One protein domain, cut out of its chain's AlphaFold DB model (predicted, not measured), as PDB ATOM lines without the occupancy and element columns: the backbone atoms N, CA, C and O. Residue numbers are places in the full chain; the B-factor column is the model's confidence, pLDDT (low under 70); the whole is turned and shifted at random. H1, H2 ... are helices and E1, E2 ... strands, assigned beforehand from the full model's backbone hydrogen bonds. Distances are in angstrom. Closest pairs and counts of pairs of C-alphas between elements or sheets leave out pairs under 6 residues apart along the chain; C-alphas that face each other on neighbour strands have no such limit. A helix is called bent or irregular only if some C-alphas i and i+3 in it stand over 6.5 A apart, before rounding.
ATOM      1  N   HIS A 141      -8.241  10.105  12.608       90.62
ATOM      2  CA  HIS A 141      -9.004  11.302  12.249       90.62
ATOM      3  C   HIS A 141      -8.922  11.540  10.746       90.62
ATOM      4  O   HIS A 141      -7.942  12.097  10.254       90.62
ATOM      5  N   SER A 142      -9.923  11.101   9.984       84.19
ATOM      6  CA  SER A 142      -9.937  11.374   8.544       84.19
ATOM      7  C   SER A 142     -10.202  12.854   8.267       84.19
ATOM      8  O   SER A 142     -10.912  13.519   9.012       84.19
ATOM      9  N   ASP A 143      -9.614  13.376   7.197       81.56
ATOM     10  CA  ASP A 143      -9.969  14.668   6.607       81.56
ATOM     11  C   ASP A 143     -11.081  14.559   5.560       81.56
ATOM     12  O   ASP A 143     -11.527  15.574   5.029       81.56
ATOM     13  N   ARG A 144     -11.488  13.334   5.222       84.62
ATOM     14  CA  ARG A 144     -12.451  13.047   4.169       84.62
ATOM     15  C   ARG A 144     -13.715  12.473   4.770       84.62
ATOM     16  O   ARG A 144     -13.693  11.398   5.362       84.62
ATOM     17  N   ASP A 145     -14.807  13.169   4.501       83.56
ATOM     18  CA  ASP A 145     -16.154  12.755   4.859       83.56
ATOM     19  C   ASP A 145     -16.990  12.520   3.595       83.56
ATOM     20  O   ASP A 145     -16.666  13.077   2.534       83.56
ATOM     21  N   PRO A 146     -18.093  11.752   3.691       79.44
ATOM     22  CA  PRO A 146     -19.021  11.555   2.578       79.44
ATOM     23  C   PRO A 146     -19.544  12.868   1.975       79.44
ATOM     24  O   PRO A 146     -19.780  12.942   0.781       79.44
ATOM     25  N   GLY A 147     -19.662  13.932   2.779       79.56
ATOM     26  CA  GLY A 147     -20.149  15.232   2.307       79.56
ATOM     27  C   GLY A 147     -19.131  16.095   1.549       79.56
ATOM     28  O   GLY A 147     -19.546  16.998   0.833       79.56
ATOM     29  N   ASN A 148     -17.824  15.852   1.704       81.00
ATOM     30  CA  ASN A 148     -16.771  16.695   1.104       81.00
ATOM     31  C   ASN A 148     -15.953  15.962   0.030       81.00
ATOM     32  O   ASN A 148     -15.258  16.580  -0.767       81.00
ATOM     33  N   SER A 149     -15.982  14.628   0.010       83.62
ATOM     34  CA  SER A 149     -15.057  13.856  -0.818       83.62
ATOM     35  C   SER A 149     -15.756  12.974  -1.830       83.62
ATOM     36  O   SER A 149     -16.739  12.303  -1.531       83.62
ATOM     37  N   THR A 150     -15.172  12.945  -3.027       88.19
ATOM     38  CA  THR A 150     -15.732  12.202  -4.151       88.19
ATOM     39  C   THR A 150     -15.234  10.755  -4.179       88.19
ATOM     40  O   THR A 150     -14.025  10.484  -4.201       88.19
ATOM     41  N   VAL A 151     -16.155   9.793  -4.209       90.94
ATOM     42  CA  VAL A 151     -15.863   8.355  -4.182       90.94
ATOM     43  C   VAL A 151     -16.409   7.647  -5.411       90.94
ATOM     44  O   VAL A 151     -17.595   7.699  -5.738       90.94
ATOM     45  N   CYS A 152     -15.527   6.897  -6.071       92.94
ATOM     46  CA  CYS A 152     -15.902   5.997  -7.153       92.94
ATOM     47  C   CYS A 152     -15.831   4.535  -6.696       92.94
ATOM     48  O   CYS A 152     -14.767   4.063  -6.279       92.94
ATOM     49  N   LEU A 153     -16.949   3.813  -6.802       92.75
ATOM     50  CA  LEU A 153     -17.058   2.387  -6.494       92.75
ATOM     51  C   LEU A 153     -17.028   1.558  -7.781       92.75
ATOM     52  O   LEU A 153     -17.905   1.675  -8.636       92.75
ATOM     53  N   ILE A 154     -16.032   0.679  -7.898       93.25
ATOM     54  CA  ILE A 154     -15.837  -0.195  -9.059       93.25
ATOM     55  C   ILE A 154     -16.183  -1.636  -8.688       93.25
ATOM     56  O   ILE A 154     -15.498  -2.282  -7.883       93.25
ATOM     57  N   LEU A 155     -17.230  -2.152  -9.325       91.38
ATOM     58  CA  LEU A 155     -17.799  -3.475  -9.084       91.38
ATOM     59  C   LEU A 155     -17.542  -4.438 -10.244       91.38
ATOM     60  O   LEU A 155     -17.221  -4.050 -11.371       91.38
ATOM     61  N   SER A 156     -17.665  -5.732  -9.951       87.25
ATOM     62  CA  SER A 156     -17.653  -6.777 -10.976       87.25
ATOM     63  C   SER A 156     -18.926  -6.743 -11.798       87.25
ATOM     64  O   SER A 156     -20.014  -6.551 -11.266       87.25
ATOM     65  N   ASP A 157     -18.798  -6.996 -13.094       83.06
ATOM     66  CA  ASP A 157     -19.954  -7.276 -13.932       83.06
ATOM     67  C   ASP A 157     -20.683  -8.528 -13.424       83.06
ATOM     68  O   ASP A 157     -20.043  -9.507 -13.028       83.06
ATOM     69  N   GLN A 158     -22.019  -8.494 -13.429       74.00
ATOM     70  CA  GLN A 158     -22.848  -9.605 -12.944       74.00
ATOM     71  C   GLN A 158     -22.624 -10.886 -13.762       74.00
ATOM     72  O   GLN A 158     -22.580 -11.992 -13.226       74.00
ATOM     73  N   ASN A 159     -22.380 -10.738 -15.065       67.75
ATOM     74  CA  ASN A 159     -22.118 -11.859 -15.954       67.75
ATOM     75  C   ASN A 159     -20.630 -12.239 -15.953       67.75
ATOM     76  O   ASN A 159     -19.819 -11.657 -16.667       67.75
ATOM     77  N   ALA A 160     -20.258 -13.308 -15.248       61.81
ATOM     78  CA  ALA A 160     -18.868 -13.783 -15.202       61.81
ATOM     79  C   ALA A 160     -18.265 -14.118 -16.591       61.81
ATOM     80  O   ALA A 160     -17.050 -14.035 -16.786       61.81
ATOM     81  N   LYS A 161     -19.108 -14.465 -17.579       57.84
ATOM     82  CA  LYS A 161     -18.697 -14.750 -18.967       57.84
ATOM     83  C   LYS A 161     -18.218 -13.498 -19.725       57.84
ATOM     84  O   LYS A 161     -17.400 -13.630 -20.634       57.84
ATOM     85  N   THR A 162     -18.667 -12.297 -19.350       59.47
ATOM     86  CA  THR A 162     -18.275 -11.037 -20.014       59.47
ATOM     87  C   THR A 162     -16.882 -10.574 -19.584       59.47
ATOM     88  O   THR A 162     -16.145  -9.990 -20.376       59.47
ATOM     89  N   LEU A 163     -16.448 -10.928 -18.370       59.44
ATOM     90  CA  LEU A 163     -15.105 -10.618 -17.864       59.44
ATOM     91  C   LEU A 163     -13.990 -11.286 -18.688       59.44
ATOM     92  O   LEU A 163     -12.892 -10.736 -18.793       59.44
ATOM     93  N   ARG A 164     -14.259 -12.468 -19.262       61.88
ATOM     94  CA  ARG A 164     -13.257 -13.285 -19.968       61.88
ATOM     95  C   ARG A 164     -13.146 -12.980 -21.459       61.88
ATOM     96  O   ARG A 164     -12.049 -13.097 -21.995       61.88
ATOM     97  N   ASN A 165     -14.238 -12.590 -22.124       65.88
ATOM     98  CA  ASN A 165     -14.237 -12.399 -23.574       65.88
ATOM     99  C   ASN A 165     -14.816 -11.028 -23.978       65.88
ATOM    100  O   ASN A 165     -16.011 -10.805 -23.778       65.88
ATOM    101  N   PRO A 166     -14.015 -10.131 -24.593       66.94
ATOM    102  CA  PRO A 166     -14.481  -8.831 -25.085       66.94
ATOM    103  C   PRO A 166     -15.639  -8.900 -26.085       66.94
ATOM    104  O   PRO A 166     -16.412  -7.954 -26.175       66.94
ATOM    105  N   LYS A 167     -15.780 -10.019 -26.810       65.81
ATOM    106  CA  LYS A 167     -16.888 -10.245 -27.754       65.81
ATOM    107  C   LYS A 167     -18.249 -10.392 -27.070       65.81
ATOM    108  O   LYS A 167     -19.266 -10.129 -27.692       65.81
ATOM    109  N   ASN A 168     -18.260 -10.776 -25.793       65.88
ATOM    110  CA  ASN A 168     -19.483 -10.961 -25.012       65.88
ATOM    111  C   ASN A 168     -19.829  -9.716 -24.187       65.88
ATOM    112  O   ASN A 168     -20.661  -9.790 -23.286       65.88
ATOM    113  N   TRP A 169     -19.142  -8.591 -24.396       69.31
ATOM    114  CA  TRP A 169     -19.442  -7.380 -23.647       69.31
ATOM    115  C   TRP A 169     -20.811  -6.837 -24.046       69.31
ATOM    116  O   TRP A 169     -21.060  -6.717 -25.245       69.31
ATOM    117  N   PRO A 170     -21.668  -6.463 -23.076       66.69
ATOM    118  CA  PRO A 170     -22.951  -5.849 -23.384       66.69
ATOM    119  C   PRO A 170     -22.754  -4.644 -24.305       66.69
ATOM    120  O   PRO A 170     -21.781  -3.893 -24.158       66.69
ATOM    121  N   ASN A 171     -23.667  -4.446 -25.254       68.19
ATOM    122  CA  ASN A 171     -23.666  -3.219 -26.049       68.19
ATOM    123  C   ASN A 171     -23.889  -2.014 -25.126       68.19
ATOM    124  O   ASN A 171     -23.114  -1.062 -25.172       68.19
ATOM    125  N   GLU A 172     -24.834  -2.138 -24.192       73.31
ATOM    126  CA  GLU A 172     -25.155  -1.135 -23.178       73.31
ATOM    127  C   GLU A 172     -24.454  -1.465 -21.853       73.31
ATOM    128  O   GLU A 172     -24.916  -2.279 -21.054       73.31
ATOM    129  N   VAL A 173     -23.301  -0.842 -21.619       74.12
ATOM    130  CA  VAL A 173     -22.524  -1.032 -20.381       74.12
ATOM    131  C   VAL A 173     -23.142  -0.335 -19.170       74.12
ATOM    132  O   VAL A 173     -22.957  -0.802 -18.047       74.12
ATOM    133  N   ASP A 174     -23.915   0.727 -19.394       78.81
ATOM    134  CA  ASP A 174     -24.496   1.540 -18.321       78.81
ATOM    135  C   ASP A 174     -25.638   0.836 -17.582       78.81
ATOM    136  O   ASP A 174     -25.807   1.049 -16.382       78.81
ATOM    137  N   LYS A 175     -26.351  -0.081 -18.251       83.69
ATOM    138  CA  LYS A 175     -27.425  -0.875 -17.629       83.69
ATOM    139  C   LYS A 175     -26.910  -1.713 -16.461       83.69
ATOM    140  O   LYS A 175     -27.522  -1.740 -15.401       83.69
ATOM    141  N   ASN A 176     -25.736  -2.330 -16.604       82.69
ATOM    142  CA  ASN A 176     -25.137  -3.103 -15.514       82.69
ATOM    143  C   ASN A 176     -24.782  -2.222 -14.310       82.69
ATOM    144  O   ASN A 176     -24.917  -2.656 -13.169       82.69
ATOM    145  N   ALA A 177     -24.301  -1.000 -14.552       85.62
ATOM    146  CA  ALA A 177     -23.987  -0.065 -13.478       85.62
ATOM    147  C   ALA A 177     -25.257   0.435 -12.775       85.62
ATOM    148  O   ALA A 177     -25.238   0.597 -11.559       85.62
ATOM    149  N   GLN A 178     -26.356   0.633 -13.510       87.19
ATOM    150  CA  GLN A 178     -27.665   0.979 -12.948       87.19
ATOM    151  C   GLN A 178     -28.205  -0.130 -12.044       87.19
ATOM    152  O   GLN A 178     -28.482   0.147 -10.886       87.19
ATOM    153  N   ILE A 179     -28.203  -1.387 -12.501       87.69
ATOM    154  CA  ILE A 179     -28.644  -2.529 -11.679       87.69
ATOM    155  C   ILE A 179     -27.864  -2.590 -10.358       87.69
ATOM    156  O   ILE A 179     -28.431  -2.824  -9.295       87.69
ATOM    157  N   TRP A 180     -26.549  -2.345 -10.400       88.44
ATOM    158  CA  TRP A 180     -25.748  -2.275  -9.179       88.44
ATOM    159  C   TRP A 180     -26.119  -1.096  -8.279       88.44
ATOM    160  O   TRP A 180     -26.095  -1.248  -7.062       88.44
ATOM    161  N   LYS A 181     -26.441   0.072  -8.843       89.31
ATOM    162  CA  LYS A 181     -26.904   1.230  -8.062       89.31
ATOM    163  C   LYS A 181     -28.238   0.950  -7.382       89.31
ATOM    164  O   LYS A 181     -28.388   1.317  -6.219       89.31
ATOM    165  N   ASP A 182     -29.159   0.301  -8.083       90.19
ATOM    166  CA  ASP A 182     -30.478  -0.041  -7.555       90.19
ATOM    167  C   ASP A 182     -30.335  -1.059  -6.417       90.19
ATOM    168  O   ASP A 182     -30.780  -0.801  -5.302       90.19
ATOM    169  N   TRP A 183     -29.540  -2.113  -6.628       89.19
ATOM    170  CA  TRP A 183     -29.219  -3.097  -5.589       89.19
ATOM    171  C   TRP A 183     -28.554  -2.473  -4.349       89.19
ATOM    172  O   TRP A 183     -28.925  -2.776  -3.218       89.19
ATOM    173  N   LEU A 184     -27.586  -1.566  -4.532       88.44
ATOM    174  CA  LEU A 184     -26.928  -0.866  -3.417       88.44
ATOM    175  C   LEU A 184     -27.903   0.010  -2.617       88.44
ATOM    176  O   LEU A 184     -27.731   0.177  -1.405       88.44
ATOM    177  N   ARG A 185     -28.904   0.577  -3.293       88.19
ATOM    178  CA  ARG A 185     -29.931   1.415  -2.675       88.19
ATOM    179  C   ARG A 185     -30.928   0.574  -1.886       88.19
ATOM    180  O   ARG A 185     -31.226   0.936  -0.753       88.19
ATOM    181  N   GLU A 186     -31.403  -0.525  -2.464       87.50
ATOM    182  CA  GLU A 186     -32.417  -1.402  -1.867       87.50
ATOM    183  C   GLU A 186     -31.869  -2.203  -0.678       87.50
ATOM    184  O   GLU A 186     -32.452  -2.178   0.401       87.50
ATOM    185  N   GLU A 187     -30.717  -2.858  -0.838       83.56
ATOM    186  CA  GLU A 187     -30.195  -3.809   0.160       83.56
ATOM    187  C   GLU A 187     -29.341  -3.149   1.249       83.56
ATOM    188  O   GLU A 187     -29.264  -3.623   2.384       83.56
ATOM    189  N   HIS A 188     -28.640  -2.065   0.912       79.81
ATOM    190  CA  HIS A 188     -27.646  -1.458   1.801       79.81
ATOM    191  C   HIS A 188     -27.936   0.004   2.153       79.81
ATOM    192  O   HIS A 188     -27.202   0.584   2.960       79.81
ATOM    193  N   GLY A 189     -28.983   0.603   1.572       79.44
ATOM    194  CA  GLY A 189     -29.328   2.006   1.798       79.44
ATOM    195  C   GLY A 189     -28.190   2.965   1.434       79.44
ATOM    196  O   GLY A 189     -28.041   4.008   2.077       79.44
ATOM    197  N   ILE A 190     -27.344   2.586   0.466       80.75
ATOM    198  CA  ILE A 190     -26.228   3.414   0.005       80.75
ATOM    199  C   ILE A 190     -26.772   4.399  -1.023       80.75
ATOM    200  O   ILE A 190     -27.300   4.013  -2.068       80.75
ATOM    201  N   THR A 191     -26.660   5.686  -0.711       79.31
ATOM    202  CA  THR A 191     -27.164   6.777  -1.557       79.31
ATOM    203  C   THR A 191     -26.026   7.494  -2.277       79.31
ATOM    204  O   THR A 191     -24.849   7.275  -1.990       79.31
ATOM    205  N   GLY A 192     -26.375   8.382  -3.216       72.62
ATOM    206  CA  GLY A 192     -25.401   9.190  -3.962       72.62
ATOM    207  C   GLY A 192     -24.510  10.079  -3.086       72.62
ATOM    208  O   GLY A 192     -23.455  10.493  -3.544       72.62
ATOM    209  N   ASN A 193     -24.890  10.310  -1.826       76.69
ATOM    210  CA  ASN A 193     -24.089  11.063  -0.857       76.69
ATOM    211  C   ASN A 193     -22.883  10.265  -0.332       76.69
ATOM    212  O   ASN A 193     -21.941  10.844   0.186       76.69
ATOM    213  N   GLU A 194     -22.927   8.932  -0.400       81.44
ATOM    214  CA  GLU A 194     -21.861   8.048   0.093       81.44
ATOM    215  C   GLU A 194     -21.003   7.498  -1.053       81.44
ATOM    216  O   GLU A 194     -19.880   7.047  -0.848       81.44
ATOM    217  N   VAL A 195     -21.541   7.479  -2.273       85.56
ATOM    218  CA  VAL A 195     -20.822   7.052  -3.473       85.56
ATOM    219  C   VAL A 195     -21.320   7.867  -4.663       85.56
ATOM    220  O   VAL A 195     -22.439   7.659  -5.129       85.56
ATOM    221  N   ASP A 196     -20.466   8.726  -5.219       88.88
ATOM    222  CA  ASP A 196     -20.828   9.584  -6.355       88.88
ATOM    223  C   ASP A 196     -21.035   8.792  -7.646       88.88
ATOM    224  O   ASP A 196     -22.002   8.992  -8.387       88.88
ATOM    225  N   LYS A 197     -20.104   7.878  -7.953       90.69
ATOM    226  CA  LYS A 197     -20.160   7.072  -9.179       90.69
ATOM    227  C   LYS A 197     -19.945   5.599  -8.869       90.69
ATOM    228  O   LYS A 197     -18.891   5.187  -8.396       90.69
ATOM    229  N   VAL A 198     -20.941   4.794  -9.220       91.81
ATOM    230  CA  VAL A 198     -20.827   3.334  -9.295       91.81
ATOM    231  C   VAL A 198     -20.556   2.962 -10.748       91.81
ATOM    232  O   VAL A 198     -21.287   3.401 -11.637       91.81
ATOM    233  N   MET A 199     -19.503   2.183 -10.981       91.12
ATOM    234  CA  MET A 199     -19.088   1.712 -12.304       91.12
ATOM    235  C   MET A 199     -18.800   0.214 -12.285       91.12
ATOM    236  O   MET A 199     -18.362  -0.333 -11.271       91.12
ATOM    237  N   THR A 200     -18.946  -0.446 -13.434       91.12
ATOM    238  CA  THR A 200     -18.439  -1.813 -13.608       91.12
ATOM    239  C   THR A 200     -17.062  -1.842 -14.268       91.12
ATOM    240  O   THR A 200     -16.597  -0.872 -14.874       91.12
ATOM    241  N   TYR A 201     -16.382  -2.982 -14.160       89.50
ATOM    242  CA  TYR A 201     -15.071  -3.187 -14.775       89.50
ATOM    243  C   TYR A 201     -15.082  -3.017 -16.301       89.50
ATOM    244  O   TYR A 201     -14.183  -2.376 -16.856       89.50
ATOM    245  N   VAL A 202     -16.079  -3.576 -16.994       87.19
ATOM    246  CA  VAL A 202     -16.194  -3.438 -18.454       87.19
ATOM    247  C   VAL A 202     -16.452  -1.985 -18.856       87.19
ATOM    248  O   VAL A 202     -15.802  -1.505 -19.788       87.19
ATOM    249  N   GLN A 203     -17.320  -1.273 -18.129       89.38
ATOM    250  CA  GLN A 203     -17.564   0.154 -18.354       89.38
ATOM    251  C   GLN A 203     -16.265   0.960 -18.218       89.38
ATOM    252  O   GLN A 203     -15.869   1.663 -19.148       89.38
ATOM    253  N   PHE A 204     -15.536   0.769 -17.114       91.19
ATOM    254  CA  PHE A 204     -14.252   1.432 -16.880       91.19
ATOM    255  C   PHE A 204     -13.252   1.179 -18.019       91.19
ATOM    256  O   PHE A 204     -12.578   2.096 -18.485       91.19
ATOM    257  N   LYS A 205     -13.167  -0.062 -18.510       88.69
ATOM    258  CA  LYS A 205     -12.226  -0.442 -19.571       88.69
ATOM    259  C   LYS A 205     -12.593   0.128 -20.948       88.69
ATOM    260  O   LYS A 205     -11.700   0.254 -21.792       88.69
ATOM    261  N   ARG A 206     -13.873   0.435 -21.192       87.19
ATOM    262  CA  ARG A 206     -14.332   1.122 -22.410       87.19
ATOM    263  C   ARG A 206     -14.083   2.627 -22.335       87.19
ATOM    264  O   ARG A 206     -13.522   3.168 -23.280       87.19
ATOM    265  N   GLU A 207     -14.443   3.260 -21.218       89.25
ATOM    266  CA  GLU A 207     -14.297   4.710 -21.021       89.25
ATOM    267  C   GLU A 207     -12.825   5.140 -20.915       89.25
ATOM    268  O   GLU A 207     -12.413   6.121 -21.530       89.25
ATOM    269  N   TYR A 208     -12.002   4.388 -20.175       90.62
ATOM    270  CA  TYR A 208     -10.639   4.797 -19.817       90.62
ATOM    271  C   TYR A 208      -9.593   3.832 -20.373       90.62
ATOM    272  O   TYR A 208      -9.018   3.001 -19.663       90.62
ATOM    273  N   ARG A 209      -9.318   3.945 -21.677       86.19
ATOM    274  CA  ARG A 209      -8.344   3.076 -22.357       86.19
ATOM    275  C   ARG A 209      -6.922   3.632 -22.338       86.19
ATOM    276  O   ARG A 209      -5.968   2.861 -22.201       86.19
ATOM    277  N   SER A 210      -6.759   4.949 -22.483       90.88
ATOM    278  CA  SER A 210      -5.439   5.582 -22.473       90.88
ATOM    279  C   SER A 210      -4.921   5.777 -21.051       90.88
ATOM    280  O   SER A 210      -5.674   6.013 -20.109       90.88
ATOM    281  N   LYS A 211      -3.593   5.782 -20.894       88.62
ATOM    282  CA  LYS A 211      -2.947   6.137 -19.619       88.62
ATOM    283  C   LYS A 211      -3.291   7.560 -19.174       88.62
ATOM    284  O   LYS A 211      -3.304   7.817 -17.973       88.62
ATOM    285  N   ILE A 212      -3.548   8.459 -20.130       90.25
ATOM    286  CA  ILE A 212      -3.943   9.849 -19.870       90.25
ATOM    287  C   ILE A 212      -5.358   9.886 -19.298       90.25
ATOM    288  O   ILE A 212      -5.569  10.527 -18.275       90.25
ATOM    289  N   ASP A 213      -6.294   9.153 -19.901       91.94
ATOM    290  CA  ASP A 213      -7.686   9.100 -19.442       91.94
ATOM    291  C   ASP A 213      -7.774   8.466 -18.057       91.94
ATOM    292  O   ASP A 213      -8.443   8.992 -17.176       91.94
ATOM    293  N   ILE A 214      -6.992   7.410 -17.817       91.69
ATOM    294  CA  ILE A 214      -6.845   6.821 -16.485       91.69
ATOM    295  C   ILE A 214      -6.289   7.849 -15.491       91.69
ATOM    296  O   ILE A 214      -6.787   7.956 -14.380       91.69
ATOM    297  N   ALA A 215      -5.254   8.610 -15.852       90.31
ATOM    298  CA  ALA A 215      -4.704   9.629 -14.957       90.31
ATOM    299  C   ALA A 215      -5.697  10.774 -14.689       90.31
ATOM    300  O   ALA A 215      -5.700  11.312 -13.586       90.31
ATOM    301  N   ARG A 216      -6.538  11.135 -15.668       91.19
ATOM    302  CA  ARG A 216      -7.638  12.097 -15.498       91.19
ATOM    303  C   ARG A 216      -8.704  11.547 -14.554       91.19
ATOM    304  O   ARG A 216      -9.052  12.231 -13.603       91.19
ATOM    305  N   PHE A 217      -9.122  10.297 -14.749       92.50
ATOM    306  CA  PHE A 217     -10.045   9.590 -13.859       92.50
ATOM    307  C   PHE A 217      -9.525   9.524 -12.418       92.50
ATOM    308  O   PHE A 217     -10.227   9.852 -11.475       92.50
ATOM    309  N   LEU A 218      -8.256   9.161 -12.224       90.19
ATOM    310  CA  LEU A 218      -7.653   9.119 -10.889       90.19
ATOM    311  C   LEU A 218      -7.514  10.508 -10.236       90.19
ATOM    312  O   LEU A 218      -7.250  10.575  -9.046       90.19
ATOM    313  N   ARG A 219      -7.605  11.606 -10.994       88.06
ATOM    314  CA  ARG A 219      -7.560  12.975 -10.457       88.06
ATOM    315  C   ARG A 219      -8.943  13.556 -10.191       88.06
ATOM    316  O   ARG A 219      -9.031  14.508  -9.432       88.06
ATOM    317  N   SER A 220      -9.983  13.027 -10.835       88.44
ATOM    318  CA  SER A 220     -11.357  13.500 -10.647       88.44
ATOM    319  C   SER A 220     -12.004  12.970  -9.374       88.44
ATOM    320  O   SER A 220     -12.997  13.537  -8.944       88.44
ATOM    321  N   TYR A 221     -11.473  11.883  -8.809       89.81
ATOM    322  CA  TYR A 221     -11.991  11.268  -7.591       89.81
ATOM    323  C   TYR A 221     -10.982  11.367  -6.452       89.81
ATOM    324  O   TYR A 221      -9.785  11.153  -6.651       89.81
ATOM    325  N   ASP A 222     -11.478  11.598  -5.241       87.25
ATOM    326  CA  ASP A 222     -10.667  11.593  -4.027       87.25
ATOM    327  C   ASP A 222     -10.328  10.189  -3.548       87.25
ATOM    328  O   ASP A 222      -9.213   9.948  -3.070       87.25
ATOM    329  N   LYS A 223     -11.284   9.262  -3.634       89.56
ATOM    330  CA  LYS A 223     -11.113   7.857  -3.256       89.56
ATOM    331  C   LYS A 223     -11.684   6.944  -4.329       89.56
ATOM    332  O   LYS A 223     -12.706   7.214  -4.952       89.56
ATOM    333  N   ILE A 224     -11.013   5.812  -4.512       92.25
ATOM    334  CA  ILE A 224     -11.477   4.748  -5.399       92.25
ATOM    335  C   ILE A 224     -11.600   3.483  -4.578       92.25
ATOM    336  O   ILE A 224     -10.621   3.006  -4.004       92.25
ATOM    337  N   VAL A 225     -12.803   2.934  -4.560       92.25
ATOM    338  CA  VAL A 225     -13.147   1.708  -3.856       92.25
ATOM    339  C   VAL A 225     -13.385   0.618  -4.890       92.25
ATOM    340  O   VAL A 225     -14.090   0.822  -5.873       92.25
ATOM    341  N   ILE A 226     -12.767  -0.545  -4.709       92.56
ATOM    342  CA  ILE A 226     -12.813  -1.641  -5.680       92.56
ATOM    343  C   ILE A 226     -13.224  -2.925  -4.984       92.56
ATOM    344  O   ILE A 226     -12.697  -3.267  -3.923       92.56
ATOM    345  N   HIS A 227     -14.107  -3.678  -5.636       91.31
ATOM    346  CA  HIS A 227     -14.454  -5.020  -5.200       91.31
ATOM    347  C   HIS A 227     -13.213  -5.930  -5.112       91.31
ATOM    348  O   HIS A 227     -12.388  -5.978  -6.030       91.31
ATOM    349  N   GLU A 228     -13.086  -6.693  -4.024       89.62
ATOM    350  CA  GLU A 228     -11.911  -7.525  -3.715       89.62
ATOM    351  C   GLU A 228     -11.435  -8.402  -4.888       89.62
ATOM    352  O   GLU A 228     -10.236  -8.463  -5.179       89.62
ATOM    353  N   GLN A 229     -12.367  -9.024  -5.614       87.38
ATOM    354  CA  GLN A 229     -12.050  -9.901  -6.746       87.38
ATOM    355  C   GLN A 229     -11.403  -9.155  -7.924       87.38
ATOM    356  O   GLN A 229     -10.554  -9.707  -8.626       87.38
ATOM    357  N   LEU A 230     -11.768  -7.889  -8.134       88.38
ATOM    358  CA  LEU A 230     -11.251  -7.067  -9.228       88.38
ATOM    359  C   LEU A 230      -9.959  -6.337  -8.881       88.38
ATOM    360  O   LEU A 230      -9.253  -5.890  -9.785       88.38
ATOM    361  N   PHE A 231      -9.631  -6.219  -7.595       88.94
ATOM    362  CA  PHE A 231      -8.550  -5.368  -7.110       88.94
ATOM    363  C   PHE A 231      -7.220  -5.600  -7.845       88.94
ATOM    364  O   PHE A 231      -6.610  -4.668  -8.369       88.94
ATOM    365  N   LYS A 232      -6.788  -6.864  -7.960       87.56
ATOM    366  CA  LYS A 232      -5.528  -7.220  -8.640       87.56
ATOM    367  C   LYS A 232      -5.544  -6.845 -10.124       87.56
ATOM    368  O   LYS A 232      -4.518  -6.423 -10.657       87.56
ATOM    369  N   THR A 233      -6.682  -7.017 -10.787       88.56
ATOM    370  CA  THR A 233      -6.863  -6.710 -12.210       88.56
ATOM    371  C   THR A 233      -6.850  -5.202 -12.437       88.56
ATOM    372  O   THR A 233      -6.122  -4.716 -13.299       88.56
ATOM    373  N   MET A 234      -7.557  -4.451 -11.597       89.12
ATOM    374  CA  MET A 234      -7.629  -2.993 -11.670       89.12
ATOM    375  C   MET A 234      -6.291  -2.319 -11.381       89.12
ATOM    376  O   MET A 234      -5.863  -1.466 -12.152       89.12
ATOM    377  N   VAL A 235      -5.563  -2.747 -10.345       87.56
ATOM    378  CA  VAL A 235      -4.228  -2.196 -10.039       87.56
ATOM    379  C   VAL A 235      -3.252  -2.415 -11.203       87.56
ATOM    380  O   VAL A 235      -2.430  -1.546 -11.497       87.56
ATOM    381  N   LYS A 236      -3.359  -3.546 -11.917       86.56
ATOM    382  CA  LYS A 236      -2.590  -3.775 -13.151       86.56
ATOM    383  C   LYS A 236      -3.022  -2.829 -14.273       86.56
ATOM    384  O   LYS A 236      -2.152  -2.292 -14.956       86.56
ATOM    385  N   HIS A 237      -4.326  -2.609 -14.440       87.75
ATOM    386  CA  HIS A 237      -4.878  -1.706 -15.452       87.75
ATOM    387  C   HIS A 237      -4.496  -0.242 -15.217       87.75
ATOM    388  O   HIS A 237      -4.062   0.423 -16.155       87.75
ATOM    389  N   PHE A 238      -4.564   0.246 -13.977       88.69
ATOM    390  CA  PHE A 238      -4.113   1.596 -13.647       88.69
ATOM    391  C   PHE A 238      -2.603   1.785 -13.848       88.69
ATOM    392  O   PHE A 238      -2.126   2.876 -14.173       88.69
ATOM    393  N   GLY A 239      -1.826   0.715 -13.660       84.88
ATOM    394  CA  GLY A 239      -0.402   0.687 -13.959       84.88
ATOM    395  C   GLY A 239       0.389   1.731 -13.170       84.88
ATOM    396  O   GLY A 239       0.367   1.755 -11.940       84.88
ATOM    397  N   LYS A 240       1.150   2.574 -13.882       83.06
ATOM    398  CA  LYS A 240       1.972   3.636 -13.271       83.06
ATOM    399  C   LYS A 240       1.145   4.849 -12.822       83.06
ATOM    400  O   LYS A 240       1.615   5.583 -11.960       83.06
ATOM    401  N   SER A 241      -0.064   5.038 -13.354       85.00
ATOM    402  CA  SER A 241      -0.860   6.242 -13.094       85.00
ATOM    403  C   SER A 241      -1.247   6.371 -11.618       85.00
ATOM    404  O   SER A 241      -1.091   7.461 -11.081       85.00
ATOM    405  N   CYS A 242      -1.582   5.271 -10.926       80.06
ATOM    406  CA  CYS A 242      -1.838   5.278  -9.471       80.06
ATOM    407  C   CYS A 242      -0.677   5.829  -8.638       80.06
ATOM    408  O   CYS A 242      -0.886   6.480  -7.621       80.06
ATOM    409  N   TRP A 243       0.563   5.548  -9.046       75.50
ATOM    410  CA  TRP A 243       1.746   5.959  -8.287       75.50
ATOM    411  C   TRP A 243       2.063   7.435  -8.514       75.50
ATOM    412  O   TRP A 243       2.597   8.084  -7.626       75.50
ATOM    413  N   ASN A 244       1.724   7.963  -9.691       76.69
ATOM    414  CA  ASN A 244       1.975   9.356 -10.040       76.69
ATOM    415  C   ASN A 244       0.925  10.304  -9.451       76.69
ATOM    416  O   ASN A 244       1.237  11.460  -9.192       76.69
ATOM    417  N   THR A 245      -0.316   9.843  -9.274       74.38
ATOM    418  CA  THR A 245      -1.403  10.658  -8.712       74.38
ATOM    419  C   THR A 245      -1.500  10.562  -7.190       74.38
ATOM    420  O   THR A 245      -2.371  11.201  -6.614       74.38
ATOM    421  N   ASN A 246      -0.637   9.772  -6.534       74.44
ATOM    422  CA  ASN A 246      -0.710   9.443  -5.102       74.44
ATOM    423  C   ASN A 246      -2.081   8.895  -4.657       74.44
ATOM    424  O   ASN A 246      -2.387   8.885  -3.468       74.44
ATOM    425  N   LEU A 247      -2.886   8.399  -5.604       83.00
ATOM    426  CA  LEU A 247      -4.187   7.802  -5.345       83.00
ATOM    427  C   LEU A 247      -4.106   6.298  -5.580       83.00
ATOM    428  O   LEU A 247      -3.962   5.826  -6.714       83.00
ATOM    429  N   PHE A 248      -4.213   5.540  -4.492       86.56
ATOM    430  CA  PHE A 248      -4.235   4.086  -4.543       86.56
ATOM    431  C   PHE A 248      -5.626   3.561  -4.180       86.56
ATOM    432  O   PHE A 248      -6.209   4.038  -3.207       86.56
ATOM    433  N   PRO A 249      -6.167   2.589  -4.936       90.00
ATOM    434  CA  PRO A 249      -7.497   2.073  -4.668       90.00
ATOM    435  C   PRO A 249      -7.560   1.317  -3.339       90.00
ATOM    436  O   PRO A 249      -6.607   0.645  -2.933       90.00
ATOM    437  N   VAL A 250      -8.728   1.369  -2.708       90.44
ATOM    438  CA  VAL A 250      -9.080   0.631  -1.498       90.44
ATOM    439  C   VAL A 250      -9.884  -0.608  -1.875       90.44
ATOM    440  O   VAL A 250     -10.732  -0.574  -2.764       90.44
ATOM    441  N   LYS A 251      -9.611  -1.729  -1.208       90.50
ATOM    442  CA  LYS A 251     -10.351  -2.979  -1.402       90.50
ATOM    443  C   LYS A 251     -11.569  -3.030  -0.481       90.50
ATOM    444  O   LYS A 251     -11.426  -2.828   0.722       90.50
ATOM    445  N   VAL A 252     -12.730  -3.373  -1.024       89.69
ATOM    446  CA  VAL A 252     -13.954  -3.613  -0.249       89.69
ATOM    447  C   VAL A 252     -14.583  -4.936  -0.667       89.69
ATOM    448  O   VAL A 252     -14.596  -5.305  -1.845       89.69
ATOM    449  N   ASN A 253     -15.073  -5.677   0.323       87.50
ATOM    450  CA  ASN A 253     -15.851  -6.883   0.091       87.50
ATOM    451  C   ASN A 253     -17.329  -6.495  -0.011       87.50
ATOM    452  O   ASN A 253     -17.898  -5.957   0.932       87.50
ATOM    453  N   VAL A 254     -17.926  -6.760  -1.169       83.75
ATOM    454  CA  VAL A 254     -19.325  -6.414  -1.462       83.75
ATOM    455  C   VAL A 254     -20.276  -7.486  -0.938       83.75
ATOM    456  O   VAL A 254     -21.429  -7.207  -0.662       83.75
ATOM    457  N   ARG A 255     -19.781  -8.712  -0.730       79.69
ATOM    458  CA  ARG A 255     -20.580  -9.833  -0.214       79.69
ATOM    459  C   ARG A 255     -20.743  -9.806   1.301       79.69
ATOM    460  O   ARG A 255     -21.479 -10.617   1.850       79.69
ATOM    461  N   SER A 256     -20.012  -8.940   1.999       78.75
ATOM    462  CA  SER A 256     -20.178  -8.799   3.442       78.75
ATOM    463  C   SER A 256     -21.437  -7.988   3.734       78.75
ATOM    464  O   SER A 256     -21.557  -6.885   3.211       78.75
ATOM    465  N   GLY A 257     -22.295  -8.454   4.647       75.75
ATOM    466  CA  GLY A 257     -23.510  -7.729   5.056       75.75
ATOM    467  C   GLY A 257     -23.274  -6.335   5.664       75.75
ATOM    468  O   GLY A 257     -24.216  -5.586   5.872       75.75
ATOM    469  N   LYS A 258     -22.013  -5.952   5.917       85.00
ATOM    470  CA  LYS A 258     -21.592  -4.644   6.449       85.00
ATOM    471  C   LYS A 258     -20.923  -3.763   5.387       85.00
ATOM    472  O   LYS A 258     -19.881  -3.155   5.638       85.00
ATOM    473  N   LEU A 259     -21.475  -3.724   4.174       86.44
ATOM    474  CA  LEU A 259     -20.880  -2.978   3.060       86.44
ATOM    475  C   LEU A 259     -20.793  -1.472   3.350       86.44
ATOM    476  O   LEU A 259     -19.731  -0.879   3.161       86.44
ATOM    477  N   LYS A 260     -21.866  -0.878   3.880       87.19
ATOM    478  CA  LYS A 260     -21.922   0.548   4.235       87.19
ATOM    479  C   LYS A 260     -20.827   0.946   5.227       87.19
ATOM    480  O   LYS A 260     -20.068   1.875   4.975       87.19
ATOM    481  N   GLU A 261     -20.659   0.179   6.306       87.94
ATOM    482  CA  GLU A 261     -19.570   0.403   7.268       87.94
ATOM    483  C   GLU A 261     -18.186   0.288   6.622       87.94
ATOM    484  O   GLU A 261     -17.270   1.026   6.979       87.94
ATOM    485  N   ASN A 262     -18.003  -0.651   5.692       89.12
ATOM    486  CA  ASN A 262     -16.725  -0.839   5.009       89.12
ATOM    487  C   ASN A 262     -16.404   0.322   4.062       89.12
ATOM    488  O   ASN A 262     -15.235   0.689   3.946       89.12
ATOM    489  N   ILE A 263     -17.418   0.912   3.422       88.00
ATOM    490  CA  ILE A 263     -17.271   2.123   2.606       88.00
ATOM    491  C   ILE A 263     -16.943   3.319   3.502       88.00
ATOM    492  O   ILE A 263     -15.970   4.012   3.230       88.00
ATOM    493  N   LEU A 264     -17.647   3.500   4.624       87.94
ATOM    494  CA  LEU A 264     -17.327   4.549   5.603       87.94
ATOM    495  C   LEU A 264     -15.891   4.410   6.133       87.94
ATOM    496  O   LEU A 264     -15.127   5.372   6.165       87.94
ATOM    497  N   LYS A 265     -15.463   3.181   6.436       88.50
ATOM    498  CA  LYS A 265     -14.069   2.876   6.792       88.50
ATOM    499  C   LYS A 265     -13.086   3.160   5.655       88.50
ATOM    500  O   LYS A 265     -11.913   3.362   5.945       88.50
ATOM    501  N   ALA A 266     -13.504   3.146   4.390       86.81
ATOM    502  CA  ALA A 266     -12.623   3.418   3.255       86.81
ATOM    503  C   ALA A 266     -12.245   4.905   3.147       86.81
ATOM    504  O   ALA A 266     -11.156   5.211   2.660       86.81
ATOM    505  N   TYR A 267     -13.083   5.819   3.648       87.38
ATOM    506  CA  TYR A 267     -12.751   7.247   3.715       87.38
ATOM    507  C   TYR A 267     -11.545   7.506   4.621       87.38
ATOM    508  O   TYR A 267     -10.604   8.190   4.217       87.38
ATOM    509  N   SER A 268     -11.506   6.851   5.788       88.12
ATOM    510  CA  SER A 268     -10.387   6.962   6.732       88.12
ATOM    511  C   SER A 268      -9.131   6.193   6.311       88.12
ATOM    512  O   SER A 268      -8.084   6.307   6.949       88.12
ATOM    513  N   GLN A 269      -9.205   5.401   5.239       88.81
ATOM    514  CA  GLN A 269      -8.105   4.548   4.811       88.81
ATOM    515  C   GLN A 269      -7.142   5.268   3.873       88.81
ATOM    516  O   GLN A 269      -7.493   5.667   2.765       88.81
TER     517      GLN A 269
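This is residues 141 to 269 of the 442 residues of the protein "(pine wood nematode) hypothetical protein" of Bursaphelenchus xylophilus (UniProt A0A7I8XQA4). A twisted sheet of four parallel strands makes the core, with helices packed on both faces: H2 and H7 on one, H3 and H5 on the other, three layers in all. H6 packs on H4, which only grazes the sheet, and H1 sits off the sheet beyond the end of E1. The printed part has 129 residues with seven named helices and four named strands, E1 H1 H2 E2 H3 H4 E3 H5 H6 E4 H7 along the chain; the sheet's order is E2 E1 E3 E4 and the class is mixed. It is compact, with a radius of gyration of the C-alphas of 14.2 A and spans of 45 by 37 by 20 A.

Find C-alpha 151 at (-15.863, 8.355, -4.182); there E1, residues 151 to 155, begins, 13.0 A long. Next come H1, 160 to 164, and the longest helix H2, 173 to 188, 22.8 A from C-alpha 173 at (-22.524, -1.032, -20.381). E2 is 197 to 200, H3 201 to 207, H4 211 to 220 at 14.3 A, and E3 223 to 227 at 13.4 A. H5, 228 to 238, 15.6 A, is irregular: C-alphas 229 and 232 are 7.3 A apart. After H6, 241 to 244, and E4, 250 to 252, H7 runs from 259 to C-alpha 267 at (-12.751, 7.247, 3.715), 13.1 A.

Look first at E1 and E3, parallel at 15 degrees, with N 154 and O 225 2.8 A apart. E2 and E1 have N 153 and O 197 at 2.9 A; E3 and E4 have N 250 and O 224 at 2.8 A. E1, H1 H2, E2 and E3, H5 H6, E4 are strand-helix-strand units, parallel neighbour strands joined through helices; E2, H3 H4, E3 is a split one, with E1 between its strands. The three crossovers are right-handed. H2 lies over E2 at a height over the sheet of 8.9 A, its closest C-alphas Ala 177 and Met 199 at 5.3 A. H5, on the opposite face, lies over E3 at 8.7 A. H4 touches H6, closest C-alphas Ala 215 and Ser 241, 5.5 A. H3, H4 and H7 have every O i to N i+4 pair within hydrogen-bond range, H2 11 of 12, H5 5 of 7, H1 0 of 1 and 0 of 2 O i to N i+3 pairs; H6 is too short for an i+4 pair.

The C-alphas of His 141 and Lys 167 are the two farthest apart, 46.1 A. The printed part has no cut and no long link. Mean pLDDT of the printed part is 84.1; residues 159 to 171 are under 70.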